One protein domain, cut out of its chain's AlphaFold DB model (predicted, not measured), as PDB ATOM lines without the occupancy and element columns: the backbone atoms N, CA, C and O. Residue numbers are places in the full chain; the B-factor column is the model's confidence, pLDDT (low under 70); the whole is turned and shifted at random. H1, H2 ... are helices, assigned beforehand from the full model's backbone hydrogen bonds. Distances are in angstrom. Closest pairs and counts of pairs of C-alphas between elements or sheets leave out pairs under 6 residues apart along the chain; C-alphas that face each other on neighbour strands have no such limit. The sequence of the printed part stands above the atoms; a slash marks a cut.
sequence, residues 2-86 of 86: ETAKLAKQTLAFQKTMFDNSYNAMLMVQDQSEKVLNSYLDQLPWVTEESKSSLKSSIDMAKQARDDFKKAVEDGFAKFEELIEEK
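What this domain is: This is residues 2 to 86 of the 86 residues of an uncharacterized protein of Desulforhopalus singaporensis (UniProt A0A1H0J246). Start at residue 2 and you walk one long helical hairpin: H1 runs out, a loop turns the chain at the far end, and H2 folds back side by side with it. The two nearly straight helices make a thin rod, and residues 42 to 49 stick out beyond their contact at the turn. There are 85 printed residues with two named helices, H1 then H2, and no named strand; the class is all helix. The whole is extended, with a radius of gyration of the C-alphas of 19.4 A and spans of 65 by 17 by 8 A.

How they stand to each other: Look first at H1, residues 2 to 41, and then at H2, residues 48 to 84: they touch, and their closest C-alphas, those of Ala 4 and Ile 83, are 6.2 A apart. They run opposite ways at a shallow tilt of 5 degrees, a helical hairpin, with centres 11.8 A apart. In both helices every O i to N i+4 pair is within hydrogen-bond range.

Where its parts are: Find C-alpha 2 at (-22.036, -10.900, -14.907); from there H1 runs 58.7 A to C-alpha 41 at (-67.532, 22.761, 0.667). H2 begins at C-alpha 48 and runs 53.9 A to C-alpha 84 at (-33.893, -15.244, -17.616).

The domain as a whole: The two C-alphas farthest apart, those of Glu 2 and Pro 44, are 65.1 A apart. The link from H1 to H2 is short, with 6 residues, and the printed part has no cut. Mean pLDDT of the printed part is 91.8; look for the one value under 70 at residue 86.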
ATOM      1  N   GLU A   2     -22.143 -12.185 -15.641       81.12
ATOM      2  CA  GLU A   2     -22.036 -10.900 -14.907       81.12
ATOM      3  C   GLU A   2     -22.963  -9.793 -15.430       81.12
ATOM      4  O   GLU A   2     -23.646  -9.138 -14.647       81.12
ATOM      5  N   THR A   3     -23.071  -9.630 -16.749       84.19
ATOM      6  CA  THR A   3     -23.960  -8.638 -17.378       84.19
ATOM      7  C   THR A   3     -25.436  -8.885 -17.071       84.19
ATOM      8  O   THR A   3     -26.162  -7.941 -16.782       84.19
ATOM      9  N   ALA A   4     -25.873 -10.149 -17.066       85.56
ATOM     10  CA  ALA A   4     -27.240 -10.529 -16.693       85.56
ATOM     11  C   ALA A   4     -27.534 -10.228 -15.212       85.56
ATOM     12  O   ALA A   4     -28.594  -9.704 -14.874       85.56
ATOM     13  N   LYS A   5     -26.564 -10.476 -14.321       87.19
ATOM     14  CA  LYS A   5     -26.681 -10.145 -12.894       87.19
ATOM     15  C   LYS A   5     -26.771  -8.632 -12.663       87.19
ATOM     16  O   LYS A   5     -27.627  -8.193 -11.899       87.19
ATOM     17  N   LEU A   6     -25.937  -7.844 -13.347       91.06
ATOM     18  CA  LEU A   6     -25.982  -6.380 -13.291       91.06
ATOM     19  C   LEU A   6     -27.310  -5.831 -13.839       91.06
ATOM     20  O   LEU A   6     -27.895  -4.926 -13.241       91.06
ATOM     21  N   ALA A   7     -27.814  -6.407 -14.935       89.69
ATOM     22  CA  ALA A   7     -29.114  -6.055 -15.499       89.69
ATOM     23  C   ALA A   7     -30.253  -6.332 -14.504       89.69
ATOM     24  O   ALA A   7     -31.042  -5.431 -14.228       89.69
ATOM     25  N   LYS A   8     -30.285  -7.520 -13.881       90.19
ATOM     26  CA  LYS A   8     -31.296  -7.884 -12.871       90.19
ATOM     27  C   LYS A   8     -31.267  -6.953 -11.653       90.19
ATOM     28  O   LYS A   8     -32.314  -6.519 -11.186       90.19
ATOM     29  N   GLN A   9     -30.077  -6.591 -11.168       92.88
ATOM     30  CA  GLN A   9     -29.927  -5.632 -10.065       92.88
ATOM     31  C   GLN A   9     -30.412  -4.224 -10.437       92.88
ATOM     32  O   GLN A   9     -31.099  -3.582  -9.644       92.88
ATOM     33  N   THR A  10     -30.087  -3.757 -11.645       93.62
ATOM     34  CA  THR A  10     -30.522  -2.442 -12.141       93.62
ATOM     35  C   THR A  10     -32.041  -2.390 -12.294       93.62
ATOM     36  O   THR A  10     -32.668  -1.422 -11.868       93.62
ATOM     37  N   LEU A  11     -32.637  -3.455 -12.836       93.62
ATOM     38  CA  LEU A  11     -34.081  -3.585 -13.003       93.62
ATOM     39  C   LEU A  11     -34.806  -3.579 -11.647       93.62
ATOM     40  O   LEU A  11     -35.765  -2.832 -11.464       93.62
ATOM     41  N   ALA A  12     -34.297  -4.329 -10.664       93.25
ATOM     42  CA  ALA A  12     -34.840  -4.345  -9.304       93.25
ATOM     43  C   ALA A  12     -34.771  -2.963  -8.626       93.25
ATOM     44  O   ALA A  12     -35.729  -2.539  -7.970       93.25
ATOM     45  N   PHE A  13     -33.664  -2.237  -8.815       95.69
ATOM     46  CA  PHE A  13     -33.525  -0.863  -8.331       95.69
ATOM     47  C   PHE A  13     -34.548   0.076  -8.985       95.69
ATOM     48  O   PHE A  13     -35.235   0.815  -8.282       95.69
ATOM     49  N   GLN A  14     -34.695   0.021 -10.313       95.00
ATOM     50  CA  GLN A  14     -35.673   0.829 -11.046       95.00
ATOM     51  C   GLN A  14     -37.110   0.533 -10.608       95.00
ATOM     52  O   GLN A  14     -37.871   1.473 -10.390       95.00
ATOM     53  N   LYS A  15     -37.460  -0.743 -10.411       95.62
ATOM     54  CA  LYS A  15     -38.773  -1.168  -9.905       95.62
ATOM     55  C   LYS A  15     -39.053  -0.594  -8.517       95.62
ATOM     56  O   LYS A  15     -40.075   0.047  -8.313       95.62
ATOM     57  N   THR A  16     -38.091  -0.702  -7.600       96.50
ATOM     58  CA  THR A  16     -38.216  -0.130  -6.246       96.50
ATOM     59  C   THR A  16     -38.368   1.396  -6.279       96.50
ATOM     60  O   THR A  16     -39.206   1.959  -5.578       96.50
ATOM     61  N   MET A  17     -37.574   2.085  -7.104       96.88
ATOM     62  CA  MET A  17     -37.682   3.537  -7.288       96.88
ATOM     63  C   MET A  17     -39.045   3.942  -7.855       96.88
ATOM     64  O   MET A  17     -39.630   4.927  -7.395       96.88
ATOM     65  N   PHE A  18     -39.558   3.183  -8.826       96.00
ATOM     66  CA  PHE A  18     -40.879   3.395  -9.402       96.00
ATOM     67  C   PHE A  18     -41.982   3.210  -8.356       96.00
ATOM     68  O   PHE A  18     -42.774   4.129  -8.167       96.00
ATOM     69  N   ASP A  19     -41.984   2.094  -7.623       96.12
ATOM     70  CA  ASP A  19     -42.990   1.796  -6.598       96.12
ATOM     71  C   ASP A  19     -43.037   2.875  -5.513       96.12
ATOM     72  O   ASP A  19     -44.108   3.356  -5.137       96.12
ATOM     73  N   ASN A  20     -41.868   3.322  -5.050       96.44
ATOM     74  CA  ASN A  20     -41.772   4.401  -4.071       96.44
ATOM     75  C   ASN A  20     -42.312   5.725  -4.624       96.44
ATOM     76  O   ASN A  20     -43.058   6.424  -3.934       96.44
ATOM     77  N   SER A  21     -41.970   6.064  -5.868       95.12
ATOM     78  CA  SER A  21     -42.433   7.295  -6.521       95.12
ATOM     79  C   SER A  21     -43.941   7.268  -6.774       95.12
ATOM     80  O   SER A  21     -44.627   8.264  -6.551       95.12
ATOM     81  N   TYR A  22     -44.472   6.114  -7.183       95.75
ATOM     82  CA  TYR A  22     -45.900   5.885  -7.354       95.75
ATOM     83  C   TYR A  22     -46.641   6.046  -6.021       95.75
ATOM     84  O   TYR A  22     -47.603   6.804  -5.945       95.75
ATOM     85  N   ASN A  23     -46.151   5.429  -4.942       95.94
ATOM     86  CA  ASN A  23     -46.746   5.574  -3.610       95.94
ATOM     87  C   ASN A  23     -46.692   7.025  -3.101       95.94
ATOM     88  O   ASN A  23     -47.654   7.507  -2.504       95.94
ATOM     89  N   ALA A  24     -45.603   7.752  -3.365       96.62
ATOM     90  CA  ALA A  24     -45.526   9.179  -3.059       96.62
ATOM     91  C   ALA A  24     -46.579   9.986  -3.836       96.62
ATOM     92  O   ALA A  24     -47.253  10.841  -3.258       96.62
ATOM     93  N   MET A  25     -46.773   9.676  -5.122       93.75
ATOM     94  CA  MET A  25     -47.807  10.297  -5.950       93.75
ATOM     95  C   MET A  25     -49.218  10.009  -5.425       93.75
ATOM     96  O   MET A  25     -50.020  10.940  -5.356       93.75
ATOM     97  N   LEU A  26     -49.507   8.770  -4.996       94.94
ATOM     98  CA  LEU A  26     -50.778   8.411  -4.352       94.94
ATOM     99  C   LEU A  26     -51.066   9.319  -3.156       94.94
ATOM    100  O   LEU A  26     -52.120   9.945  -3.089       94.94
ATOM    101  N   MET A  27     -50.099   9.440  -2.243       95.25
ATOM    102  CA  MET A  27     -50.261  10.247  -1.035       95.25
ATOM    103  C   MET A  27     -50.525  11.723  -1.346       95.25
ATOM    104  O   MET A  27     -51.343  12.355  -0.678       95.25
ATOM    105  N   VAL A  28     -49.835  12.287  -2.344       94.69
ATOM    106  CA  VAL A  28     -50.025  13.686  -2.757       94.69
ATOM    107  C   VAL A  28     -51.400  13.891  -3.387       94.69
ATOM    108  O   VAL A  28     -52.066  14.876  -3.064       94.69
ATOM    109  N   GLN A  29     -51.844  12.976  -4.253       92.75
ATOM    110  CA  GLN A  29     -53.174  13.043  -4.862       92.75
ATOM    111  C   GLN A  29     -54.273  12.940  -3.803       92.75
ATOM    112  O   GLN A  29     -55.116  13.830  -3.731       92.75
ATOM    113  N   ASP A  30     -54.198  11.958  -2.900       92.38
ATOM    114  CA  ASP A  30     -55.183  11.774  -1.830       92.38
ATOM    115  C   ASP A  30     -55.282  13.001  -0.906       92.38
ATOM    116  O   ASP A  30     -56.373  13.399  -0.490       92.38
ATOM    117  N   GLN A  31     -54.147  13.625  -0.571       94.88
ATOM    118  CA  GLN A  31     -54.145  14.864   0.209       94.88
ATOM    119  C   GLN A  31     -54.720  16.042  -0.580       94.88
ATOM    120  O   GLN A  31     -55.521  16.803  -0.039       94.88
ATOM    121  N   SER A  32     -54.355  16.174  -1.856       92.94
ATOM    122  CA  SER A  32     -54.856  17.242  -2.727       92.94
ATOM    123  C   SER A  32     -56.370  17.151  -2.910       92.94
ATOM    124  O   SER A  32     -57.058  18.163  -2.818       92.94
ATOM    125  N   GLU A  33     -56.911  15.943  -3.081       92.75
ATOM    126  CA  GLU A  33     -58.353  15.700  -3.164       92.75
ATOM    127  C   GLU A  33     -59.080  16.086  -1.876       92.75
ATOM    128  O   GLU A  33     -60.139  16.709  -1.927       92.75
ATOM    129  N   LYS A  34     -58.520  15.757  -0.707       92.94
ATOM    130  CA  LYS A  34     -59.099  16.159   0.584       92.94
ATOM    131  C   LYS A  34     -59.141  17.676   0.738       92.94
ATOM    132  O   LYS A  34     -60.169  18.213   1.149       92.94
ATOM    133  N   VAL A  35     -58.045  18.358   0.403       94.88
ATOM    134  CA  VAL A  35     -57.957  19.824   0.459       94.88
ATOM    135  C   VAL A  35     -58.939  20.457  -0.524       94.88
ATOM    136  O   VAL A  35     -59.679  21.360  -0.142       94.88
ATOM    137  N   LEU A  36     -58.997  19.951  -1.757       91.50
ATOM    138  CA  LEU A  36     -59.907  20.437  -2.789       91.50
ATOM    139  C   LEU A  36     -61.372  20.277  -2.377       91.50
ATOM    140  O   LEU A  36     -62.126  21.241  -2.457       91.50
ATOM    141  N   ASN A  37     -61.768  19.099  -1.887       90.06
ATOM    142  CA  ASN A  37     -63.132  18.871  -1.405       90.06
ATOM    143  C   ASN A  37     -63.480  19.809  -0.242       90.06
ATOM    144  O   ASN A  37     -64.509  20.475  -0.283       90.06
ATOM    145  N   SER A  38     -62.578  19.942   0.736       91.62
ATOM    146  CA  SER A  38     -62.780  20.840   1.883       91.62
ATOM    147  C   SER A  38     -62.932  22.302   1.455       91.62
ATOM    148  O   SER A  38     -63.728  23.036   2.030       91.62
ATOM    149  N   TYR A  39     -62.176  22.733   0.442       91.38
ATOM    150  CA  TYR A  39     -62.278  24.078  -0.117       91.38
ATOM    151  C   TYR A  39     -63.607  24.294  -0.849       91.38
ATOM    152  O   TYR A  39     -64.262  25.313  -0.649       91.38
ATOM    153  N   LEU A  40     -64.040  23.329  -1.663       90.88
ATOM    154  CA  LEU A  40     -65.302  23.412  -2.400       90.88
ATOM    155  C   LEU A  40     -66.523  23.437  -1.479       90.88
ATOM    156  O   LEU A  40     -67.482  24.142  -1.779       90.88
ATOM    157  N   ASP A  41     -66.473  22.734  -0.348       88.94
ATOM    158  CA  ASP A  41     -67.532  22.761   0.667       88.94
ATOM    159  C   ASP A  41     -67.706  24.142   1.325       88.94
ATOM    160  O   ASP A  41     -68.776  24.439   1.853       88.94
ATOM    161  N   GLN A  42     -66.688  25.009   1.274       92.94
ATOM    162  CA  GLN A  42     -66.768  26.378   1.795       92.94
ATOM    163  C   GLN A  42     -67.394  27.370   0.806       92.94
ATOM    164  O   GLN A  42     -67.726  28.491   1.193       92.94
ATOM    165  N   LEU A  43     -67.546  26.997  -0.468       91.75
ATOM    166  CA  LEU A  43     -68.020  27.903  -1.507       91.75
ATOM    167  C   LEU A  43     -69.550  27.814  -1.654       91.75
ATOM    168  O   LEU A  43     -70.065  26.780  -2.079       91.75
ATOM    169  N   PRO A  44     -70.301  28.902  -1.399       88.25
ATOM    170  CA  PRO A  44     -71.767  28.865  -1.375       88.25
ATOM    171  C   PRO A  44     -72.421  28.640  -2.749       88.25
ATOM    172  O   PRO A  44     -73.620  28.393  -2.824       88.25
ATOM    173  N   TRP A  45     -71.658  28.741  -3.840       86.94
ATOM    174  CA  TRP A  45     -72.129  28.549  -5.215       86.94
ATOM    175  C   TRP A  45     -71.796  27.169  -5.800       86.94
ATOM    176  O   TRP A  45     -72.148  26.896  -6.948       86.94
ATOM    177  N   VAL A  46     -71.095  26.303  -5.060       91.81
ATOM    178  CA  VAL A  46     -70.780  24.943  -5.515       91.81
ATOM    179  C   VAL A  46     -72.018  24.066  -5.351       91.81
ATOM    180  O   VAL A  46     -72.512  23.857  -4.245       91.81
ATOM    181  N   THR A  47     -72.516  23.537  -6.466       90.25
ATOM    182  CA  THR A  47     -73.683  22.649  -6.504       90.25
ATOM    183  C   THR A  47     -73.271  21.181  -6.389       90.25
ATOM    184  O   THR A  47     -72.149  20.810  -6.738       90.25
ATOM    185  N   GLU A  48     -74.200  20.312  -5.990       87.56
ATOM    186  CA  GLU A  48     -73.965  18.859  -5.952       87.56
ATOM    187  C   GLU A  48     -73.581  18.277  -7.325       87.56
ATOM    188  O   GLU A  48     -72.716  17.408  -7.425       87.56
ATOM    189  N   GLU A  49     -74.148  18.812  -8.410       90.06
ATOM    190  CA  GLU A  49     -73.790  18.428  -9.782       90.06
ATOM    191  C   GLU A  49     -72.322  18.749 -10.110       90.06
ATOM    192  O   GLU A  49     -71.606  17.925 -10.691       90.06
ATOM    193  N   SER A  50     -71.841  19.924  -9.688       86.50
ATOM    194  CA  SER A  50     -70.446  20.322  -9.892       86.50
ATOM    195  C   SER A  50     -69.472  19.443  -9.096       86.50
ATOM    196  O   SER A  50     -68.445  19.024  -9.635       86.50
ATOM    197  N   LYS A  51     -69.832  19.061  -7.860       88.25
ATOM    198  CA  LYS A  51     -69.061  18.107  -7.046       88.25
ATOM    199  C   LYS A  51     -69.014  16.722  -7.692       88.25
ATOM    200  O   LYS A  51     -67.955  16.102  -7.735       88.25
ATOM    201  N   SER A  52     -70.136  16.256  -8.241       89.69
ATOM    202  CA  SER A  52     -70.218  14.971  -8.946       89.69
ATOM    203  C   SER A  52     -69.309  14.928 -10.181       89.69
ATOM    204  O   SER A  52     -68.541  13.982 -10.364       89.69
ATOM    205  N   SER A  53     -69.322  15.991 -10.990       91.25
ATOM    206  CA  SER A  53     -68.474  16.098 -12.188       91.25
ATOM    207  C   SER A  53     -66.981  16.104 -11.842       91.25
ATOM    208  O   SER A  53     -66.173  15.447 -12.507       91.25
ATOM    209  N   LEU A  54     -66.608  16.793 -10.760       90.56
ATOM    210  CA  LEU A  54     -65.240  16.782 -10.254       90.56
ATOM    211  C   LEU A  54     -64.837  15.400  -9.730       90.56
ATOM    212  O   LEU A  54     -63.750  14.929 -10.051       90.56
ATOM    213  N   LYS A  55     -65.713  14.737  -8.969       90.81
ATOM    214  CA  LYS A  55     -65.465  13.382  -8.468       90.81
ATOM    215  C   LYS A  55     -65.233  12.396  -9.613       90.81
ATOM    216  O   LYS A  55     -64.249  11.671  -9.585       90.81
ATOM    217  N   SER A  56     -66.067  12.442 -10.650       93.75
ATOM    218  CA  SER A  56     -65.870  11.641 -11.864       93.75
ATOM    219  C   SER A  56     -64.511  11.919 -12.524       93.75
ATOM    220  O   SER A  56     -63.791  10.996 -12.897       93.75
ATOM    221  N   SER A  57     -64.104  13.191 -12.596       92.06
ATOM    222  CA  SER A  57     -62.793  13.579 -13.138       92.06
ATOM    223  C   SER A  57     -61.623  13.041 -12.305       92.06
ATOM    224  O   SER A  57     -60.628  12.577 -12.862       92.06
ATOM    225  N   ILE A  58     -61.754  13.064 -10.978       92.06
ATOM    226  CA  ILE A  58     -60.785  12.487 -10.039       92.06
ATOM    227  C   ILE A  58     -60.703  10.965 -10.213       92.06
ATOM    228  O   ILE A  58     -59.607  10.416 -10.307       92.06
ATOM    229  N   ASP A  59     -61.844  10.285 -10.300       94.12
ATOM    230  CA  ASP A  59     -61.900   8.831 -10.459       94.12
ATOM    231  C   ASP A  59     -61.261   8.392 -11.790       94.12
ATOM    232  O   ASP A  59     -60.474   7.444 -11.811       94.12
ATOM    233  N   MET A  60     -61.485   9.138 -12.880       95.56
ATOM    234  CA  MET A  60     -60.784   8.921 -14.153       95.56
ATOM    235  C   MET A  60     -59.265   9.102 -14.022       95.56
ATOM    236  O   MET A  60     -58.501   8.306 -14.570       95.56
ATOM    237  N   ALA A  61     -58.805  10.117 -13.284       91.75
ATOM    238  CA  ALA A  61     -57.378  10.336 -13.055       91.75
ATOM    239  C   ALA A  61     -56.739   9.193 -12.244       91.75
ATOM    240  O   ALA A  61     -55.637   8.748 -12.573       91.75
ATOM    241  N   LYS A  62     -57.441   8.674 -11.225       94.50
ATOM    242  CA  LYS A  62     -57.009   7.496 -10.454       94.50
ATOM    243  C   LYS A  62     -56.909   6.258 -11.330       94.50
ATOM    244  O   LYS A  62     -55.895   5.568 -11.283       94.50
ATOM    245  N   GLN A  63     -57.917   6.019 -12.166       95.56
ATOM    246  CA  GLN A  63     -57.904   4.895 -13.093       95.56
ATOM    247  C   GLN A  63     -56.723   4.988 -14.068       95.56
ATOM    248  O   GLN A  63     -55.967   4.031 -14.200       95.56
ATOM    249  N   ALA A  64     -56.508   6.151 -14.693       94.50
ATOM    250  CA  ALA A  64     -55.399   6.354 -15.625       94.50
ATOM    251  C   ALA A  64     -54.030   6.112 -14.968       94.50
ATOM    252  O   ALA A  64     -53.137   5.512 -15.567       94.50
ATOM    253  N   ARG A  65     -53.868   6.545 -13.715       93.81
ATOM    254  CA  ARG A  65     -52.665   6.293 -12.916       93.81
ATOM    255  C   ARG A  65     -52.471   4.800 -12.631       93.81
ATOM    256  O   ARG A  65     -51.347   4.305 -12.719       93.81
ATOM    257  N   ASP A  66     -53.530   4.086 -12.275       95.69
ATOM    258  CA  ASP A  66     -53.451   2.655 -11.964       95.69
ATOM    259  C   ASP A  66     -53.159   1.826 -13.219       95.69
ATOM    260  O   ASP A  66     -52.362   0.889 -13.175       95.69
ATOM    261  N   ASP A  67     -53.724   2.216 -14.360       97.31
ATOM    262  CA  ASP A  67     -53.427   1.595 -15.648       97.31
ATOM    263  C   ASP A  67     -51.986   1.883 -16.100       97.31
ATOM    264  O   ASP A  67     -51.311   0.987 -16.610       97.31
ATOM    265  N   PHE A  68     -51.459   3.083 -15.827       94.88
ATOM    266  CA  PHE A  68     -50.039   3.383 -16.027       94.88
ATOM    267  C   PHE A  68     -49.134   2.486 -15.173       94.88
ATOM    268  O   PHE A  68     -48.154   1.946 -15.686       94.88
ATOM    269  N   LYS A  69     -49.470   2.276 -13.894       96.25
ATOM    270  CA  LYS A  69     -48.720   1.358 -13.027       96.25
ATOM    271  C   LYS A  69     -48.697  -0.059 -13.590       96.25
ATOM    272  O   LYS A  69     -47.611  -0.615 -13.719       96.25
ATOM    273  N   LYS A  70     -49.852  -0.602 -13.984       96.81
ATOM    274  CA  LYS A  70     -49.929  -1.940 -14.596       96.81
ATOM    275  C   LYS A  70     -49.047  -2.042 -15.839       96.81
ATOM    276  O   LYS A  70     -48.276  -2.982 -15.961       96.81
ATOM    277  N   ALA A  71     -49.098  -1.046 -16.726       97.38
ATOM    278  CA  ALA A  71     -48.277  -1.041 -17.937       97.38
ATOM    279  C   ALA A  71     -46.766  -1.059 -17.631       97.38
ATOM    280  O   ALA A  71     -45.994  -1.705 -18.342       97.38
ATOM    281  N   VAL A  72     -46.339  -0.366 -16.571       95.62
ATOM    282  CA  VAL A  72     -44.947  -0.381 -16.109       95.62
ATOM    283  C   VAL A  72     -44.581  -1.728 -15.474       95.62
ATOM    284  O   VAL A  72     -43.521  -2.269 -15.791       95.62
ATOM    285  N   GLU A  73     -45.446  -2.297 -14.631       94.94
ATOM    286  CA  GLU A  73     -45.256  -3.621 -14.017       94.94
ATOM    287  C   GLU A  73     -45.154  -4.735 -15.072       94.94
ATOM    288  O   GLU A  73     -44.229  -5.546 -15.012       94.94
ATOM    289  N   ASP A  74     -46.020  -4.715 -16.088       96.38
ATOM    290  CA  ASP A  74     -45.971  -5.629 -17.235       96.38
ATOM    291  C   ASP A  74     -44.665  -5.478 -18.026       96.38
ATOM    292  O   ASP A  74     -44.093  -6.457 -18.509       96.38
ATOM    293  N   GLY A  75     -44.173  -4.242 -18.170       94.75
ATOM    294  CA  GLY A  75     -42.881  -3.958 -18.788       94.75
ATOM    295  C   GLY A  75     -41.726  -4.580 -18.004       94.75
ATOM    296  O   GLY A  75     -40.876  -5.249 -18.592       94.75
ATOM    297  N   PHE A  76     -41.716  -4.407 -16.680       94.06
ATOM    298  CA  PHE A  76     -40.724  -5.027 -15.803       94.06
ATOM    299  C   PHE A  76     -40.756  -6.556 -15.891       94.06
ATOM    300  O   PHE A  76     -39.694  -7.152 -16.047       94.06
ATOM    301  N   ALA A  77     -41.940  -7.178 -15.867       93.56
ATOM    302  CA  ALA A  77     -42.080  -8.630 -15.995       93.56
ATOM    303  C   ALA A  77     -41.485  -9.154 -17.315       93.56
ATOM    304  O   ALA A  77     -40.677 -10.079 -17.307       93.56
ATOM    305  N   LYS A  78     -41.777  -8.491 -18.443       94.56
ATOM    306  CA  LYS A  78     -41.189  -8.843 -19.749       94.56
ATOM    307  C   LYS A  78     -39.667  -8.706 -19.768       94.56
ATOM    308  O   LYS A  78     -38.979  -9.507 -20.393       94.56
ATOM    309  N   PHE A  79     -39.116  -7.684 -19.111       92.31
ATOM    310  CA  PHE A  79     -37.663  -7.541 -18.998       92.31
ATOM    311  C   PHE A  79     -37.038  -8.636 -18.128       92.31
ATOM    312  O   PHE A  79     -35.945  -9.094 -18.455       92.31
ATOM    313  N   GLU A  80     -37.706  -9.058 -17.051       90.25
ATOM    314  CA  GLU A  80     -37.264 -10.186 -16.223       90.25
ATOM    315  C   GLU A  80     -37.218 -11.480 -17.050       90.25
ATOM    316  O   GLU A  80     -36.174 -12.130 -17.073       90.25
ATOM    317  N   GLU A  81     -38.272 -11.781 -17.814       91.25
ATOM    318  CA  GLU A  81     -38.328 -12.939 -18.723       91.25
ATOM    319  C   GLU A  81     -37.170 -12.932 -19.738       91.25
ATOM    320  O   GLU A  81     -36.424 -13.903 -19.842       91.25
ATOM    321  N   LEU A  82     -36.931 -11.804 -20.420       89.25
ATOM    322  CA  LEU A  82     -35.854 -11.674 -21.415       89.25
ATOM    323  C   LEU A  82     -34.440 -11.839 -20.836       89.25
ATOM    324  O   LEU A  82     -33.506 -12.178 -21.570       89.25
ATOM    325  N   ILE A  83     -34.251 -11.517 -19.554       87.38
ATOM    326  CA  ILE A  83     -32.974 -11.700 -18.855       87.38
ATOM    327  C   ILE A  83     -32.815 -13.155 -18.402       87.38
ATOM    328  O   ILE A  83     -31.688 -13.639 -18.373       87.38
ATOM    329  N   GLU A  84     -33.905 -13.841 -18.051       81.44
ATOM    330  CA  GLU A  84     -33.893 -15.244 -17.616       81.44
ATOM    331  C   GLU A  84     -33.801 -16.241 -18.782       81.44
ATOM    332  O   GLU A  84     -33.238 -17.321 -18.614       81.44
ATOM    333  N   GLU A  85     -34.261 -15.865 -19.977       72.56
ATOM    334  CA  GLU A  85     -34.078 -16.638 -21.215       72.56
ATOM    335  C   GLU A  85     -32.633 -16.609 -21.773       72.56
ATOM    336  O   GLU A  85     -32.336 -17.330 -22.731       72.56
ATOM    337  N   LYS A  86     -31.723 -15.797 -21.207       55.75
ATOM    338  CA  LYS A  86     -30.326 -15.614 -21.663       55.75
ATOM    339  C   LYS A  86     -29.272 -16.117 -20.677       55.75
ATOM    340  O   LYS A  86     -28.241 -16.637 -21.164       55.75
TER     341      LYS A  86